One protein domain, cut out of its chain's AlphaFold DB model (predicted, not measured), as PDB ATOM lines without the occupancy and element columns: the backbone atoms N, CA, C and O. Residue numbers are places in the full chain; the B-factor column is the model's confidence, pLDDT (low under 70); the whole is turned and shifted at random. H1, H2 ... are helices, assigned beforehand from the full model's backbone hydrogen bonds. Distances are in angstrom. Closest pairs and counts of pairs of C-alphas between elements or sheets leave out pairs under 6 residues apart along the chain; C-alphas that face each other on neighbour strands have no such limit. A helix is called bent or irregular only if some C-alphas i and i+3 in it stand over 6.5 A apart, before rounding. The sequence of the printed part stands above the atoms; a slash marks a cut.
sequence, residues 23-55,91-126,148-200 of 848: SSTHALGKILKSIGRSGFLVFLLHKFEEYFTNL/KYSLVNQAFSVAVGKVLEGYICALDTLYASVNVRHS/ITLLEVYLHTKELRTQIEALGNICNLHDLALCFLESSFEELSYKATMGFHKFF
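What this domain is: This is residues 23 to 55, 91 to 126 and 148 to 200 of the 848 residues of the protein "Gamma-tubulin complex component" of Gossypium barbadense (UniProt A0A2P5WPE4). Two long helices, H1 and H2, make a narrow V, touching where H1 ends and H2 begins. H3 and H4 lie by the gap of the V, H4 packed on H1, while the hairpin H5 and H6 packs on the side of H1 away from H2. The 122 printed residues hold six named helices, H1 to H6 in chain order, and no named strand: all helix, mostly crossed. The elongated whole spans 51 by 32 by 19 A and is only just compact, close to loose, with a radius of gyration of the C-alphas of 16.1 A.

How they stand to each other: H1, residues 23 to 53, is the hub. H2, residues 94 to 126, was assigned as one helix by its hydrogen bonds but is bent, C-alphas 115 and 118 being 6.8 A apart; its arms H2a, 94 to 115, and H2b, 118 to 126, stand at 34 degrees, only just short of steep. Residues 42 to 53 of H1 touch H2a, opposite ways, at 38 degrees, only just steep; the closest C-alphas, of Glu 49 and Ser 100, are 4.9 A apart. H3, residues 150 to 156, is near H2b. H4, residues 158 to 170, touches H1 at a steep tilt of 46 degrees, closest at the C-alphas of Ser 38 and Arg 161, 6.0 A. H5, residues 174 to 181, is irregular, C-alphas 178 and 181 being 7.8 A apart; it touches H1, closest at the C-alphas of Arg 37 and Ala 177, 5.8 A. H6, residues 185 to 196, forms a helical hairpin with H5 at 8 degrees, closest at the C-alphas of Leu 176 and Leu 188, 6.4 A. Every O i to N i+4 pair is within hydrogen-bond range in H1, H2a, H2b, H3, H4 and H6, and 2 of 4 in H5.

Where its parts are: H1 runs 45.3 A from C-alpha 23 at (28.486, 36.965, 165.026), H2a 31.6 A and H4 18.9 A; H6 ends at C-alpha 196 at (22.746, 1.995, 183.035).

The domain as a whole: The farthest C-alphas, of Lys 91 and Ser 126, are 52.8 A apart. Residues 56 to 90 and 127 to 147 are not printed, with gaps of 10.1 A and 12.8 A between C-alphas. The links printed whole are tight. Residues 23 to 24, 55, 91 and 125 to 126 have pLDDT under 70.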
ATOM      1  N   SER A  23      27.305  37.838 165.138       48.97
ATOM      2  CA  SER A  23      28.486  36.965 165.026       48.97
ATOM      3  C   SER A  23      29.150  36.673 166.377       48.97
ATOM      4  O   SER A  23      29.500  35.522 166.646       48.97
ATOM      5  N   SER A  24      29.271  37.671 167.265       63.31
ATOM      6  CA  SER A  24      29.818  37.457 168.612       63.31
ATOM      7  C   SER A  24      28.861  36.683 169.522       63.31
ATOM      8  O   SER A  24      29.316  35.832 170.282       63.31
ATOM      9  N   THR A  25      27.541  36.873 169.397       71.19
ATOM     10  CA  THR A  25      26.550  36.064 170.129       71.19
ATOM     11  C   THR A  25      26.528  34.613 169.668       71.19
ATOM     12  O   THR A  25      26.349  33.719 170.487       71.19
ATOM     13  N   HIS A  26      26.752  34.357 168.378       73.94
ATOM     14  CA  HIS A  26      26.819  32.999 167.848       73.94
ATOM     15  C   HIS A  26      28.094  32.274 168.304       73.94
ATOM     16  O   HIS A  26      28.027  31.124 168.737       73.94
ATOM     17  N   ALA A  27      29.248  32.950 168.280       76.50
ATOM     18  CA  ALA A  27      30.497  32.404 168.815       76.50
ATOM     19  C   ALA A  27      30.409  32.143 170.330       76.50
ATOM     20  O   ALA A  27      30.783  31.066 170.793       76.50
ATOM     21  N   LEU A  28      29.837  33.082 171.089       79.62
ATOM     22  CA  LEU A  28      29.577  32.914 172.519       79.62
ATOM     23  C   LEU A  28      28.633  31.735 172.791       79.62
ATOM     24  O   LEU A  28      28.902  30.920 173.669       79.62
ATOM     25  N   GLY A  29      27.563  31.602 172.003       79.94
ATOM     26  CA  GLY A  29      26.638  30.474 172.088       79.94
ATOM     27  C   GLY A  29      27.323  29.128 171.844       79.94
ATOM     28  O   GLY A  29      27.042  28.168 172.556       79.94
ATOM     29  N   LYS A  30      28.275  29.054 170.904       82.38
ATOM     30  CA  LYS A  30      29.081  27.842 170.671       82.38
ATOM     31  C   LYS A  30      29.980  27.495 171.858       82.38
ATOM     32  O   LYS A  30      30.037  26.328 172.241       82.38
ATOM     33  N   ILE A  31      30.644  28.489 172.452       85.56
ATOM     34  CA  ILE A  31      31.498  28.295 173.634       85.56
ATOM     35  C   ILE A  31      30.662  27.785 174.811       85.56
ATOM     36  O   ILE A  31      30.988  26.753 175.394       85.56
ATOM     37  N   LEU A  32      29.544  28.448 175.113       85.00
ATOM     38  CA  LEU A  32      28.648  28.047 176.200       85.00
ATOM     39  C   LEU A  32      28.011  26.678 175.951       85.00
ATOM     40  O   LEU A  32      27.892  25.893 176.883       85.00
ATOM     41  N   LYS A  33      27.659  26.349 174.700       85.75
ATOM     42  CA  LYS A  33      27.164  25.016 174.332       85.75
ATOM     43  C   LYS A  33      28.216  23.938 174.591       85.75
ATOM     44  O   LYS A  33      27.875  22.881 175.104       85.75
ATOM     45  N   SER A  34      29.479  24.194 174.256       85.81
ATOM     46  CA  SER A  34      30.569  23.245 174.505       85.81
ATOM     47  C   SER A  34      30.834  23.055 176.001       85.81
ATOM     48  O   SER A  34      30.908  21.917 176.449       85.81
ATOM     49  N   ILE A  35      30.906  24.139 176.778       87.31
ATOM     50  CA  ILE A  35      31.104  24.060 178.235       87.31
ATOM     51  C   ILE A  35      29.901  23.388 178.913       87.31
ATOM     52  O   ILE A  35      30.084  22.504 179.744       87.31
ATOM     53  N   GLY A  36      28.678  23.759 178.525       84.12
ATOM     54  CA  GLY A  36      27.444  23.184 179.062       84.12
ATOM     55  C   GLY A  36      27.316  21.685 178.787       84.12
ATOM     56  O   GLY A  36      26.932  20.943 179.681       84.12
ATOM     57  N   ARG A  37      27.722  21.223 177.595       86.38
ATOM     58  CA  ARG A  37      27.790  19.789 177.265       86.38
ATOM     59  C   ARG A  37      28.737  19.027 178.186       86.38
ATOM     60  O   ARG A  37      28.339  18.008 178.735       86.38
ATOM     61  N   SER A  38      29.955  19.530 178.392       87.25
ATOM     62  CA  SER A  38      30.909  18.893 179.307       87.25
ATOM     63  C   SER A  38      30.404  18.903 180.752       87.25
ATOM     64  O   SER A  38      30.501  17.889 181.430       87.25
ATOM     65  N   GLY A  39      29.801  20.004 181.216       87.88
ATOM     66  CA  GLY A  39      29.211  20.077 182.558       87.88
ATOM     67  C   GLY A  39      28.037  19.113 182.757       87.88
ATOM     68  O   GLY A  39      27.924  18.477 183.802       87.88
ATOM     69  N   PHE A  40      27.192  18.943 181.741       87.50
ATOM     70  CA  PHE A  40      26.113  17.960 181.779       87.50
ATOM     71  C   PHE A  40      26.632  16.522 181.773       87.50
ATOM     72  O   PHE A  40      26.079  15.664 182.455       87.50
ATOM     73  N   LEU A  41      27.723  16.259 181.056       89.31
ATOM     74  CA  LEU A  41      28.357  14.948 181.054       89.31
ATOM     75  C   LEU A  41      28.932  14.588 182.430       89.31
ATOM     76  O   LEU A  41      28.712  13.476 182.894       89.31
ATOM     77  N   VAL A  42      29.569  15.541 183.122       89.88
ATOM     78  CA  VAL A  42      30.001  15.371 184.525       89.88
ATOM     79  C   VAL A  42      28.817  15.024 185.429       89.88
ATOM     80  O   VAL A  42      28.908  14.105 186.237       89.88
ATOM     81  N   PHE A  43      27.678  15.703 185.260       88.62
ATOM     82  CA  PHE A  43      26.462  15.385 186.013       88.62
ATOM     83  C   PHE A  43      25.973  13.947 185.760       88.62
ATOM     84  O   PHE A  43      25.683  13.217 186.708       88.62
ATOM     85  N   LEU A  44      25.908  13.520 184.496       88.12
ATOM     86  CA  LEU A  44      25.500  12.154 184.153       88.12
ATOM     87  C   LEU A  44      26.488  11.105 184.680       88.12
ATOM     88  O   LEU A  44      26.061  10.029 185.090       88.12
ATOM     89  N   LEU A  45      27.784  11.417 184.703       90.25
ATOM     90  CA  LEU A  45      28.821  10.533 185.234       90.25
ATOM     91  C   LEU A  45      28.739  10.389 186.762       90.25
ATOM     92  O   LEU A  45      28.891   9.279 187.259       90.25
ATOM     93  N   HIS A  46      28.398  11.443 187.508       88.56
ATOM     94  CA  HIS A  46      28.090  11.300 188.939       88.56
ATOM     95  C   HIS A  46      26.830  10.465 189.181       88.56
ATOM     96  O   HIS A  46      26.787   9.660 190.104       88.56
ATOM     97  N   LYS A  47      25.807  10.599 188.327       86.44
ATOM     98  CA  LYS A  47      24.625   9.725 188.387       86.44
ATOM     99  C   LYS A  47      24.952   8.268 188.071       86.44
ATOM    100  O   LYS A  47      24.339   7.371 188.644       86.44
ATOM    101  N   PHE A  48      25.897   8.036 187.165       88.56
ATOM    102  CA  PHE A  48      26.422   6.709 186.862       88.56
ATOM    103  C   PHE A  48      27.157   6.121 188.075       88.56
ATOM    104  O   PHE A  48      26.866   5.000 188.479       88.56
ATOM    105  N   GLU A  49      28.053   6.889 188.700       89.12
ATOM    106  CA  GLU A  49      28.752   6.500 189.931       89.12
ATOM    107  C   GLU A  49      27.765   6.147 191.056       89.12
ATOM    108  O   GLU A  49      27.835   5.061 191.631       89.12
ATOM    109  N   GLU A  50      26.791   7.022 191.320       86.25
ATOM    110  CA  GLU A  50      25.752   6.839 192.342       86.25
ATOM    111  C   GLU A  50      24.928   5.559 192.107       86.25
ATOM    112  O   GLU A  50      24.564   4.861 193.053       86.25
ATOM    113  N   TYR A  51      24.646   5.220 190.845       84.94
ATOM    114  CA  TYR A  51      23.866   4.034 190.488       84.94
ATOM    115  C   TYR A  51      24.581   2.723 190.839       84.94
ATOM    116  O   TYR A  51      23.938   1.784 191.306       84.94
ATOM    117  N   PHE A  52      25.897   2.654 190.620       83.38
ATOM    118  CA  PHE A  52      26.680   1.435 190.839       83.38
ATOM    119  C   PHE A  52      27.274   1.331 192.252       83.38
ATOM    120  O   PHE A  52      27.585   0.225 192.678       83.38
ATOM    121  N   THR A  53      27.390   2.435 192.999       80.25
ATOM    122  CA  THR A  53      27.929   2.451 194.376       80.25
ATOM    123  C   THR A  53      26.865   2.320 195.469       80.25
ATOM    124  O   THR A  53      27.166   1.834 196.563       80.25
ATOM    125  N   ASN A  54      25.610   2.707 195.206       71.81
ATOM    126  CA  ASN A  54      24.535   2.621 196.195       71.81
ATOM    127  C   ASN A  54      24.060   1.177 196.422       71.81
ATOM    128  O   ASN A  54      23.067   0.711 195.862       71.81
ATOM    129  N   LEU A  55      24.733   0.495 197.347       53.94
ATOM    130  CA  LEU A  55      24.401  -0.843 197.849       53.94
ATOM    131  C   LEU A  55      23.114  -0.900 198.708       53.94
ATOM    132  O   LEU A  55      22.705  -1.979 199.121       53.94
ATOM    133  N   LYS A  91      21.730  -6.386 190.493       64.62
ATOM    134  CA  LYS A  91      21.622  -5.455 189.347       64.62
ATOM    135  C   LYS A  91      22.961  -4.887 188.859       64.62
ATOM    136  O   LYS A  91      22.996  -4.186 187.853       64.62
ATOM    137  N   TYR A  92      24.048  -5.211 189.544       71.00
ATOM    138  CA  TYR A  92      25.414  -4.764 189.288       71.00
ATOM    139  C   TYR A  92      26.398  -5.834 189.784       71.00
ATOM    140  O   TYR A  92      26.003  -6.689 190.572       71.00
ATOM    141  N   SER A  93      27.650  -5.793 189.323       83.06
ATOM    142  CA  SER A  93      28.726  -6.722 189.716       83.06
ATOM    143  C   SER A  93      29.844  -6.008 190.500       83.06
ATOM    144  O   SER A  93      29.843  -4.771 190.553       83.06
ATOM    145  N   LEU A  94      30.804  -6.732 191.101       84.81
ATOM    146  CA  LEU A  94      31.926  -6.083 191.809       84.81
ATOM    147  C   LEU A  94      32.844  -5.361 190.828       84.81
ATOM    148  O   LEU A  94      33.336  -4.279 191.139       84.81
ATOM    149  N   VAL A  95      33.017  -5.897 189.617       86.81
ATOM    150  CA  VAL A  95      33.736  -5.198 188.542       86.81
ATOM    151  C   VAL A  95      33.043  -3.874 188.190       86.81
ATOM    152  O   VAL A  95      33.715  -2.853 188.049       86.81
ATOM    153  N   ASN A  96      31.707  -3.841 188.099       89.50
ATOM    154  CA  ASN A  96      30.968  -2.594 187.856       89.50
ATOM    155  C   ASN A  96      31.143  -1.582 188.998       89.50
ATOM    156  O   ASN A  96      31.290  -0.388 188.735       89.50
ATOM    157  N   GLN A  97      31.158  -2.046 190.250       88.50
ATOM    158  CA  GLN A  97      31.432  -1.196 191.409       88.50
ATOM    159  C   GLN A  97      32.845  -0.615 191.342       88.50
ATOM    160  O   GLN A  97      33.005   0.604 191.405       88.50
ATOM    161  N   ALA A  98      33.860  -1.455 191.131       88.19
ATOM    162  CA  ALA A  98      35.250  -1.026 191.012       88.19
ATOM    163  C   ALA A  98      35.444  -0.019 189.866       88.19
ATOM    164  O   ALA A  98      36.085   1.019 190.050       88.19
ATOM    165  N   PHE A  99      34.811  -0.265 188.716       91.38
ATOM    166  CA  PHE A  99      34.789   0.677 187.599       91.38
ATOM    167  C   PHE A  99      34.142   2.011 187.990       91.38
ATOM    168  O   PHE A  99      34.720   3.068 187.748       91.38
ATOM    169  N   SER A 100      32.974   1.985 188.636       90.31
ATOM    170  CA  SER A 100      32.261   3.203 189.039       90.31
ATOM    171  C   SER A 100      33.046   4.056 190.041       90.31
ATOM    172  O   SER A 100      33.097   5.275 189.896       90.31
ATOM    173  N   VAL A 101      33.753   3.425 190.983       90.12
ATOM    174  CA  VAL A 101      34.646   4.110 191.930       90.12
ATOM    175  C   VAL A 101      35.841   4.729 191.200       90.12
ATOM    176  O   VAL A 101      36.230   5.861 191.494       90.12
ATOM    177  N   ALA A 102      36.415   4.031 190.216       90.38
ATOM    178  CA  ALA A 102      37.495   4.578 189.396       90.38
ATOM    179  C   ALA A 102      37.031   5.796 188.576       90.38
ATOM    180  O   ALA A 102      37.757   6.786 188.489       90.38
ATOM    181  N   VAL A 103      35.810   5.757 188.028       92.00
ATOM    182  CA  VAL A 103      35.171   6.905 187.363       92.00
ATOM    183  C   VAL A 103      35.012   8.072 188.341       92.00
ATOM    184  O   VAL A 103      35.431   9.182 188.016       92.00
ATOM    185  N   GLY A 104      34.501   7.824 189.551       89.50
ATOM    186  CA  GLY A 104      34.376   8.833 190.610       89.50
ATOM    187  C   GLY A 104      35.704   9.520 190.940       89.50
ATOM    188  O   GLY A 104      35.774  10.746 191.018       89.50
ATOM    189  N   LYS A 105      36.803   8.757 191.016       90.81
ATOM    190  CA  LYS A 105      38.152   9.306 191.246       90.81
ATOM    191  C   LYS A 105      38.639  10.216 190.117       90.81
ATOM    192  O   LYS A 105      39.284  11.230 190.379       90.81
ATOM    193  N   VAL A 106      38.314   9.895 188.865       91.06
ATOM    194  CA  VAL A 106      38.625  10.771 187.722       91.06
ATOM    195  C   VAL A 106      37.794  12.057 187.778       91.06
ATOM    196  O   VAL A 106      38.319  13.134 187.496       91.06
ATOM    197  N   LEU A 107      36.519  11.969 188.175       90.38
ATOM    198  CA  LEU A 107      35.653  13.139 188.357       90.38
ATOM    199  C   LEU A 107      36.145  14.049 189.488       90.38
ATOM    200  O   LEU A 107      36.179  15.266 189.317       90.38
ATOM    201  N   GLU A 108      36.577  13.473 190.609       90.06
ATOM    202  CA  GLU A 108      37.188  14.201 191.726       90.06
ATOM    203  C   GLU A 108      38.423  14.982 191.248       90.06
ATOM    204  O   GLU A 108      38.496  16.199 191.422       90.06
ATOM    205  N   GLY A 109      39.334  14.318 190.525       87.44
ATOM    206  CA  GLY A 109      40.497  14.970 189.917       87.44
ATOM    207  C   GLY A 109      40.124  16.086 188.932       87.44
ATOM    208  O   GLY A 109      40.763  17.140 188.917       87.44
ATOM    209  N   TYR A 110      39.060  15.900 188.145       89.38
ATOM    210  CA  TYR A 110      38.542  16.926 187.238       89.38
ATOM    211  C   TYR A 110      38.026  18.162 187.992       89.38
ATOM    212  O   TYR A 110      38.345  19.288 187.604       89.38
ATOM    213  N   ILE A 111      37.266  17.977 189.077       87.44
ATOM    214  CA  ILE A 111      36.758  19.080 189.908       87.44
ATOM    215  C   ILE A 111      37.927  19.830 190.558       87.44
ATOM    216  O   ILE A 111      38.013  21.049 190.424       87.44
ATOM    217  N   CYS A 112      38.894  19.116 191.141       87.25
ATOM    218  CA  CYS A 112      40.091  19.736 191.714       87.25
ATOM    219  C   CYS A 112      40.900  20.533 190.670       87.25
ATOM    220  O   CYS A 112      41.404  21.626 190.951       87.25
ATOM    221  N   ALA A 113      41.011  20.033 189.434       85.50
ATOM    222  CA  ALA A 113      41.671  20.757 188.347       85.50
ATOM    223  C   ALA A 113      40.919  22.045 187.957       85.50
ATOM    224  O   ALA A 113      41.544  23.051 187.611       85.50
ATOM    225  N   LEU A 114      39.585  22.054 188.049       86.19
ATOM    226  CA  LEU A 114      38.788  23.265 187.847       86.19
ATOM    227  C   LEU A 114      38.931  24.263 189.004       86.19
ATOM    228  O   LEU A 114      39.040  25.460 188.741       86.19
ATOM    229  N   ASP A 115      39.008  23.804 190.252       83.25
ATOM    230  CA  ASP A 115      39.180  24.684 191.417       83.25
ATOM    231  C   ASP A 115      40.535  25.409 191.397       83.25
ATOM    232  O   ASP A 115      40.646  26.591 191.739       83.25
ATOM    233  N   THR A 116      41.576  24.738 190.902       85.75
ATOM    234  CA  THR A 116      42.913  25.334 190.739       85.75
ATOM    235  C   THR A 116      43.027  26.269 189.531       85.75
ATOM    236  O   THR A 116      43.995  27.034 189.434       85.75
ATOM    237  N   LEU A 117      42.036  26.288 188.629       84.00
ATOM    238  CA  LEU A 117      42.069  27.070 187.391       84.00
ATOM    239  C   LEU A 117      42.287  28.560 187.667       84.00
ATOM    240  O   LEU A 117      43.179  29.170 187.074       84.00
ATOM    241  N   TYR A 118      41.510  29.139 188.582       78.44
ATOM    242  CA  TYR A 118      41.584  30.565 188.902       78.44
ATOM    243  C   TYR A 118      42.963  30.955 189.453       78.44
ATOM    244  O   TYR A 118      43.569  31.925 188.994       78.44
ATOM    245  N   ALA A 119      43.506  30.156 190.376       79.12
ATOM    246  CA  ALA A 119      44.850  30.358 190.910       79.12
ATOM    247  C   ALA A 119      45.919  30.237 189.809       79.12
ATOM    248  O   ALA A 119      46.809  31.085 189.709       79.12
ATOM    249  N   SER A 120      45.795  29.236 188.931       77.94
ATOM    250  CA  SER A 120      46.744  29.004 187.839       77.94
ATOM    251  C   SER A 120      46.775  30.149 186.820       77.94
ATOM    252  O   SER A 120      47.847  30.494 186.317       77.94
ATOM    253  N   VAL A 121      45.626  30.768 186.532       78.06
ATOM    254  CA  VAL A 121      45.528  31.905 185.610       78.06
ATOM    255  C   VAL A 121      46.095  33.167 186.253       78.06
ATOM    256  O   VAL A 121      46.897  33.858 185.624       78.06
ATOM    257  N   ASN A 122      45.801  33.410 187.532       74.44
ATOM    258  CA  ASN A 122      46.347  34.556 188.261       74.44
ATOM    259  C   ASN A 122      47.884  34.532 188.342       74.44
ATOM    260  O   ASN A 122      48.520  35.573 188.189       74.44
ATOM    261  N   VAL A 123      48.501  33.356 188.513       72.88
ATOM    262  CA  VAL A 123      49.973  33.204 188.490       72.88
ATOM    263  C   VAL A 123      50.565  33.513 187.105       72.88
ATOM    264  O   VAL A 123      51.686  34.012 186.996       72.88
ATOM    265  N   ARG A 124      49.834  33.242 186.018       71.12
ATOM    266  CA  ARG A 124      50.281  33.590 184.655       71.12
ATOM    267  C   ARG A 124      50.135  35.087 184.385       71.12
ATOM    268  O   ARG A 124      51.015  35.677 183.759       71.12
ATOM    269  N   HIS A 125      49.073  35.711 184.896       69.50
ATOM    270  CA  HIS A 125      48.877  37.163 184.831       69.50
ATOM    271  C   HIS A 125      49.947  37.924 185.634       69.50
ATOM    272  O   HIS A 125      50.448  38.948 185.164       69.50
ATOM    273  N   SER A 126      50.369  37.409 186.797       61.12
ATOM    274  CA  SER A 126      51.414  38.050 187.608       61.12
ATOM    275  C   SER A 126      52.794  38.006 186.941       61.12
ATOM    276  O   SER A 126      53.463  39.035 186.875       61.12
ATOM    277  N   ILE A 148      39.143  36.052 185.747       76.31
ATOM    278  CA  ILE A 148      39.338  35.145 184.614       76.31
ATOM    279  C   ILE A 148      38.267  35.392 183.541       76.31
ATOM    280  O   ILE A 148      37.072  35.476 183.837       76.31
ATOM    281  N   THR A 149      38.673  35.518 182.279       82.06
ATOM    282  CA  THR A 149      37.728  35.695 181.168       82.06
ATOM    283  C   THR A 149      37.132  34.355 180.723       82.06
ATOM    284  O   THR A 149      37.763  33.303 180.814       82.06
ATOM    285  N   LEU A 150      35.914  34.366 180.163       80.88
ATOM    286  CA  LEU A 150      35.257  33.144 179.667       80.88
ATOM    287  C   LEU A 150      36.066  32.432 178.564       80.88
ATOM    288  O   LEU A 150      36.035  31.207 178.463       80.88
ATOM    289  N   LEU A 151      36.786  33.191 177.732       81.88
ATOM    290  CA  LEU A 151      37.637  32.617 176.692       81.88
ATOM    291  C   LEU A 151      38.868  31.927 177.294       81.88
ATOM    292  O   LEU A 151      39.220  30.839 176.847       81.88
ATOM    293  N   GLU A 152      39.485  32.515 178.322       81.50
ATOM    294  CA  GLU A 152      40.576  31.873 179.066       81.50
ATOM    295  C   GLU A 152      40.097  30.578 179.726       81.50
ATOM    296  O   GLU A 152      40.746  29.550 179.552       81.50
ATOM    297  N   VAL A 153      38.923  30.576 180.375       84.31
ATOM    298  CA  VAL A 153      38.313  29.337 180.899       84.31
ATOM    299  C   VAL A 153      38.159  28.307 179.782       84.31
ATOM    300  O   VAL A 153      38.559  27.154 179.940       84.31
ATOM    301  N   TYR A 154      37.617  28.708 178.629       84.81
ATOM    302  CA  TYR A 154      37.393  27.802 177.506       84.81
ATOM    303  C   TYR A 154      38.690  27.195 176.951       84.81
ATOM    304  O   TYR A 154      38.711  26.011 176.608       84.81
ATOM    305  N   LEU A 155      39.772  27.969 176.867       85.88
ATOM    306  CA  LEU A 155      41.057  27.485 176.365       85.88
ATOM    307  C   LEU A 155      41.774  26.605 177.392       85.88
ATOM    308  O   LEU A 155      42.229  25.518 177.044       85.88
ATOM    309  N   HIS A 156      41.821  27.031 178.654       84.81
ATOM    310  CA  HIS A 156      42.524  26.304 179.712       84.81
ATOM    311  C   HIS A 156      41.840  24.998 180.117       84.81
ATOM    312  O   HIS A 156      42.519  24.075 180.545       84.81
ATOM    313  N   THR A 157      40.525  24.876 179.924       88.19
ATOM    314  CA  THR A 157      39.793  23.630 180.206       88.19
ATOM    315  C   THR A 157      39.623  22.737 178.974       88.19
ATOM    316  O   THR A 157      38.893  21.756 179.033       88.19
ATOM    317  N   LYS A 158      40.270  23.039 177.835       87.88
ATOM    318  CA  LYS A 158      40.112  22.254 176.596       87.88
ATOM    319  C   LYS A 158      40.469  20.778 176.788       87.88
ATOM    320  O   LYS A 158      39.675  19.929 176.404       87.88
ATOM    321  N   GLU A 159      41.626  20.501 177.380       86.62
ATOM    322  CA  GLU A 159      42.137  19.141 177.592       86.62
ATOM    323  C   GLU A 159      41.304  18.358 178.619       86.62
ATOM    324  O   GLU A 159      40.926  17.211 178.388       86.62
ATOM    325  N   LEU A 160      40.903  19.022 179.706       87.50
ATOM    326  CA  LEU A 160      39.995  18.450 180.702       87.50
ATOM    327  C   LEU A 160      38.634  18.088 180.086       87.50
ATOM    328  O   LEU A 160      38.089  17.017 180.344       87.50
ATOM    329  N   ARG A 161      38.085  18.954 179.223       88.44
ATOM    330  CA  ARG A 161      36.820  18.674 178.526       88.44
ATOM    331  C   ARG A 161      36.938  17.493 177.564       88.44
ATOM    332  O   ARG A 161      35.984  16.727 177.483       88.44
ATOM    333  N   THR A 162      38.066  17.327 176.870       89.06
ATOM    334  CA  THR A 162      38.281  16.164 175.989       89.06
ATOM    335  C   THR A 162      38.407  14.862 176.777       89.06
ATOM    336  O   THR A 162      37.841  13.855 176.364       89.06
ATOM    337  N   GLN A 163      39.054  14.884 177.948       88.12
ATOM    338  CA  GLN A 163      39.140  13.711 178.828       88.12
ATOM    339  C   GLN A 163      37.764  13.284 179.352       88.12
ATOM    340  O   GLN A 163      37.426  12.103 179.300       88.12
ATOM    341  N   ILE A 164      36.937  14.237 179.798       90.38
ATOM    342  CA  ILE A 164      35.562  13.950 180.233       90.38
ATOM    343  C   ILE A 164      34.687  13.474 179.072       90.38
ATOM    344  O   ILE A 164      33.864  12.585 179.262       90.38
ATOM    345  N   GLU A 165      34.868  14.015 177.867       89.44
ATOM    346  CA  GLU A 165      34.160  13.540 176.674       89.44
ATOM    347  C   GLU A 165      34.519  12.085 176.338       89.44
ATOM    348  O   GLU A 165      33.622  11.270 176.119       89.44
ATOM    349  N   ALA A 166      35.808  11.733 176.387       88.06
ATOM    350  CA  ALA A 166      36.270  10.358 176.215       88.06
ATOM    351  C   ALA A 166      35.719   9.419 177.303       88.06
ATOM    352  O   ALA A 166      35.287   8.307 177.001       88.06
ATOM    353  N   LEU A 167      35.661   9.878 178.555       90.12
ATOM    354  CA  LEU A 167      35.057   9.129 179.659       90.12
ATOM    355  C   LEU A 167      33.551   8.908 179.447       90.12
ATOM    356  O   LEU A 167      33.039   7.811 179.653       90.12
ATOM    357  N   GLY A 168      32.846   9.932 178.965       86.62
ATOM    358  CA  GLY A 168      31.439   9.839 178.595       86.62
ATOM    359  C   GLY A 168      31.156   8.846 177.476       86.62
ATOM    360  O   GLY A 168      30.134   8.166 177.520       86.62
ATOM    361  N   ASN A 169      32.060   8.738 176.500       87.31
ATOM    362  CA  ASN A 169      31.977   7.726 175.445       87.31
ATOM    363  C   ASN A 169      32.052   6.313 176.023       87.31
ATOM    364  O   ASN A 169      31.208   5.482 175.702       87.31
ATOM    365  N   ILE A 170      33.005   6.056 176.926       87.50
ATOM    366  CA  ILE A 170      33.144   4.743 177.573       87.50
ATOM    367  C   ILE A 170      31.858   4.361 178.310       87.50
ATOM    368  O   ILE A 170      31.416   3.219 178.210       87.50
ATOM    369  N   CYS A 171      31.234   5.314 179.001       86.25
ATOM    370  CA  CYS A 171      30.000   5.087 179.753       86.25
ATOM    371  C   CYS A 171      28.716   5.102 178.891       86.25
ATOM    372  O   CYS A 171      27.625   5.061 179.456       86.25
ATOM    373  N   ASN A 172      28.807   5.170 177.553       84.50
ATOM    374  CA  ASN A 172      27.665   5.291 176.626       84.50
ATOM    375  C   ASN A 172      26.754   6.509 176.903       84.50
ATOM    376  O   ASN A 172      25.536   6.457 176.730       84.50
ATOM    377  N   LEU A 173      27.340   7.625 177.343       83.69
ATOM    378  CA  LEU A 173      26.628   8.854 177.722       83.69
ATOM    379  C   LEU A 173      26.738   9.984 176.683       83.69
ATOM    380  O   LEU A 173      26.099  11.028 176.839       83.69
ATOM    381  N   HIS A 174      27.533   9.808 175.626       78.00
ATOM    382  CA  HIS A 174      27.833  10.876 174.663       78.00
ATOM    383  C   HIS A 174      26.617  11.322 173.851       78.00
ATOM    384  O   HIS A 174      26.324  12.518 173.797       78.00
ATOM    385  N   ASP A 175      25.830  10.376 173.338       78.75
ATOM    386  CA  ASP A 175      24.608  10.682 172.582       78.75
ATOM    387  C   ASP A 175      23.596  11.476 173.422       78.75
ATOM    388  O   ASP A 175      22.947  12.411 172.940       78.75
ATOM    389  N   LEU A 176      23.512  11.167 174.719       79.19
ATOM    390  CA  LEU A 176      22.671  11.898 175.666       79.19
ATOM    391  C   LEU A 176      23.215  13.308 175.926       79.19
ATOM    392  O   LEU A 176      22.440  14.265 176.001       79.19
ATOM    393  N   ALA A 177      24.537  13.466 176.002       76.69
ATOM    394  CA  ALA A 177      25.172  14.768 176.162       76.69
ATOM    395  C   ALA A 177      25.019  15.665 174.922       76.69
ATOM    396  O   ALA A 177      24.878  16.888 175.046       76.69
ATOM    397  N   LEU A 178      24.974  15.091 173.716       78.44
ATOM    398  CA  LEU A 178      24.710  15.845 172.487       78.44
ATOM    399  C   LEU A 178      23.319  16.489 172.488       78.44
ATOM    400  O   LEU A 178      23.197  17.636 172.030       78.44
ATOM    401  N   CYS A 179      22.340  15.794 173.079       75.94
ATOM    402  CA  CYS A 179      20.935  16.186 173.207       75.94
ATOM    403  C   CYS A 179      20.655  17.205 174.335       75.94
ATOM    404  O   CYS A 179      19.503  17.603 174.520       75.94
ATOM    405  N   PHE A 180      21.683  17.679 175.054       75.38
ATOM    406  CA  PHE A 180      21.577  18.595 176.207       75.38
ATOM    407  C   PHE A 180      20.707  19.849 175.980       75.38
ATOM    408  O   PHE A 180      20.092  20.344 176.917       75.38
ATOM    409  N   LEU A 181      20.657  20.388 174.755       72.44
ATOM    410  CA  LEU A 181      19.855  21.584 174.435       72.44
ATOM    411  C   LEU A 181      18.486  21.271 173.815       72.44
ATOM    412  O   LEU A 181      17.706  22.196 173.593       72.44
ATOM    413  N   GLU A 182      18.228  20.013 173.468       74.94
ATOM    414  CA  GLU A 182      17.073  19.599 172.660       74.94
ATOM    415  C   GLU A 182      16.005  18.889 173.496       74.94
ATOM    416  O   GLU A 182      14.823  18.962 173.168       74.94
ATOM    417  N   SER A 183      16.405  18.231 174.586       77.81
ATOM    418  CA  SER A 183      15.521  17.466 175.473       77.81
ATOM    419  C   SER A 183      15.491  18.044 176.889       77.81
ATOM    420  O   SER A 183      16.381  18.796 177.289       77.81
ATOM    421  N   SER A 184      14.464  17.690 177.668       77.06
ATOM    422  CA  SER A 184      14.395  18.093 179.075       77.06
ATOM    423  C   SER A 184      15.392  17.303 179.931       77.06
ATOM    424  O   SER A 184      15.749  16.162 179.630       77.06
ATOM    425  N   PHE A 185      15.824  17.909 181.038       72.06
ATOM    426  CA  PHE A 185      16.745  17.285 181.990       72.06
ATOM    427  C   PHE A 185      16.206  15.974 182.568       72.06
ATOM    428  O   PHE A 185      16.942  14.995 182.679       72.06
ATOM    429  N   GLU A 186      14.918  15.950 182.925       78.38
ATOM    430  CA  GLU A 186      14.265  14.773 183.507       78.38
ATOM    431  C   GLU A 186      14.172  13.625 182.497       78.38
ATOM    432  O   GLU A 186      14.390  12.470 182.859       78.38
ATOM    433  N   GLU A 187      13.926  13.934 181.221       81.25
ATOM    434  CA  GLU A 187      13.890  12.934 180.155       81.25
ATOM    435  C   GLU A 187      15.280  12.345 179.883       81.25
ATOM    436  O   GLU A 187      15.419  11.126 179.778       81.25
ATOM    437  N   LEU A 188      16.319  13.185 179.805       80.56
ATOM    438  CA  LEU A 188      17.693  12.719 179.597       80.56
ATOM    439  C   LEU A 188      18.211  11.915 180.792       80.56
ATOM    440  O   LEU A 188      18.864  10.894 180.595       80.56
ATOM    441  N   SER A 189      17.873  12.327 182.016       78.75
ATOM    442  CA  SER A 189      18.233  11.592 183.233       78.75
ATOM    443  C   SER A 189      17.546  10.227 183.278       78.75
ATOM    444  O   SER A 189      18.196   9.223 183.550       78.75
ATOM    445  N   TYR A 190      16.257  10.159 182.926       81.56
ATOM    446  CA  TYR A 190      15.536   8.889 182.828       81.56
ATOM    447  C   TYR A 190      16.134   7.974 181.752       81.56
ATOM    448  O   TYR A 190      16.370   6.794 182.012       81.56
ATOM    449  N   LYS A 191      16.446   8.513 180.565       83.06
ATOM    450  CA  LYS A 191      17.128   7.762 179.499       83.06
ATOM    451  C   LYS A 191      18.505   7.267 179.941       83.06
ATOM    452  O   LYS A 191      18.844   6.136 179.619       83.06
ATOM    453  N   ALA A 192      19.258   8.057 180.708       82.25
ATOM    454  CA  ALA A 192      20.553   7.652 181.253       82.25
ATOM    455  C   ALA A 192      20.411   6.490 182.246       82.25
ATOM    456  O   ALA A 192      21.059   5.464 182.073       82.25
ATOM    457  N   THR A 193      19.490   6.571 183.211       81.94
ATOM    458  CA  THR A 193      19.213   5.460 184.142       81.94
ATOM    459  C   THR A 193      18.703   4.213 183.413       81.94
ATOM    460  O   THR A 193      19.007   3.079 183.790       81.94
ATOM    461  N   MET A 194      17.968   4.404 182.316       79.94
ATOM    462  CA  MET A 194      17.597   3.327 181.401       79.94
ATOM    463  C   MET A 194      18.752   2.843 180.503       79.94
ATOM    464  O   MET A 194      18.693   1.754 179.947       79.94
ATOM    465  N   GLY A 195      19.833   3.593 180.363       77.50
ATOM    466  CA  GLY A 195      21.070   3.105 179.759       77.50
ATOM    467  C   GLY A 195      21.865   2.242 180.740       77.50
ATOM    468  O   GLY A 195      22.391   1.202 180.355       77.50
ATOM    469  N   PHE A 196      21.894   2.627 182.020       83.75
ATOM    470  CA  PHE A 196      22.746   1.995 183.035       83.75
ATOM    471  C   PHE A 196      22.418   0.521 183.274       83.75
ATOM    472  O   PHE A 196      23.329  -0.285 183.426       83.75
ATOM    473  N   HIS A 197      21.140   0.133 183.226       76.25
ATOM    474  CA  HIS A 197      20.763  -1.277 183.395       76.25
ATOM    475  C   HIS A 197      21.202  -2.178 182.233       76.25
ATOM    476  O   HIS A 197      21.287  -3.389 182.414       76.25
ATOM    477  N   LYS A 198      21.462  -1.603 181.051       81.19
ATOM    478  CA  LYS A 198      21.957  -2.317 179.862       81.19
ATOM    479  C   LYS A 198      23.474  -2.238 179.721       81.19
ATOM    480  O   LYS A 198      24.012  -2.691 178.715       81.19
ATOM    481  N   PHE A 199      24.151  -1.603 180.672       85.06
ATOM    482  CA  PHE A 199      25.595  -1.472 180.636       85.06
ATOM    483  C   PHE A 199      26.270  -2.832 180.862       85.06
ATOM    484  O   PHE A 199      25.704  -3.714 181.512       85.06
ATOM    485  N   PHE A 200      27.475  -2.994 180.313       83.25
ATOM    486  CA  PHE A 200      28.240  -4.241 180.381       83.25
ATOM    487  C   PHE A 200      28.479  -4.689 181.832       83.25
ATOM    488  O   PHE A 200      28.618  -3.849 182.728       83.25
TER     489      PHE A 200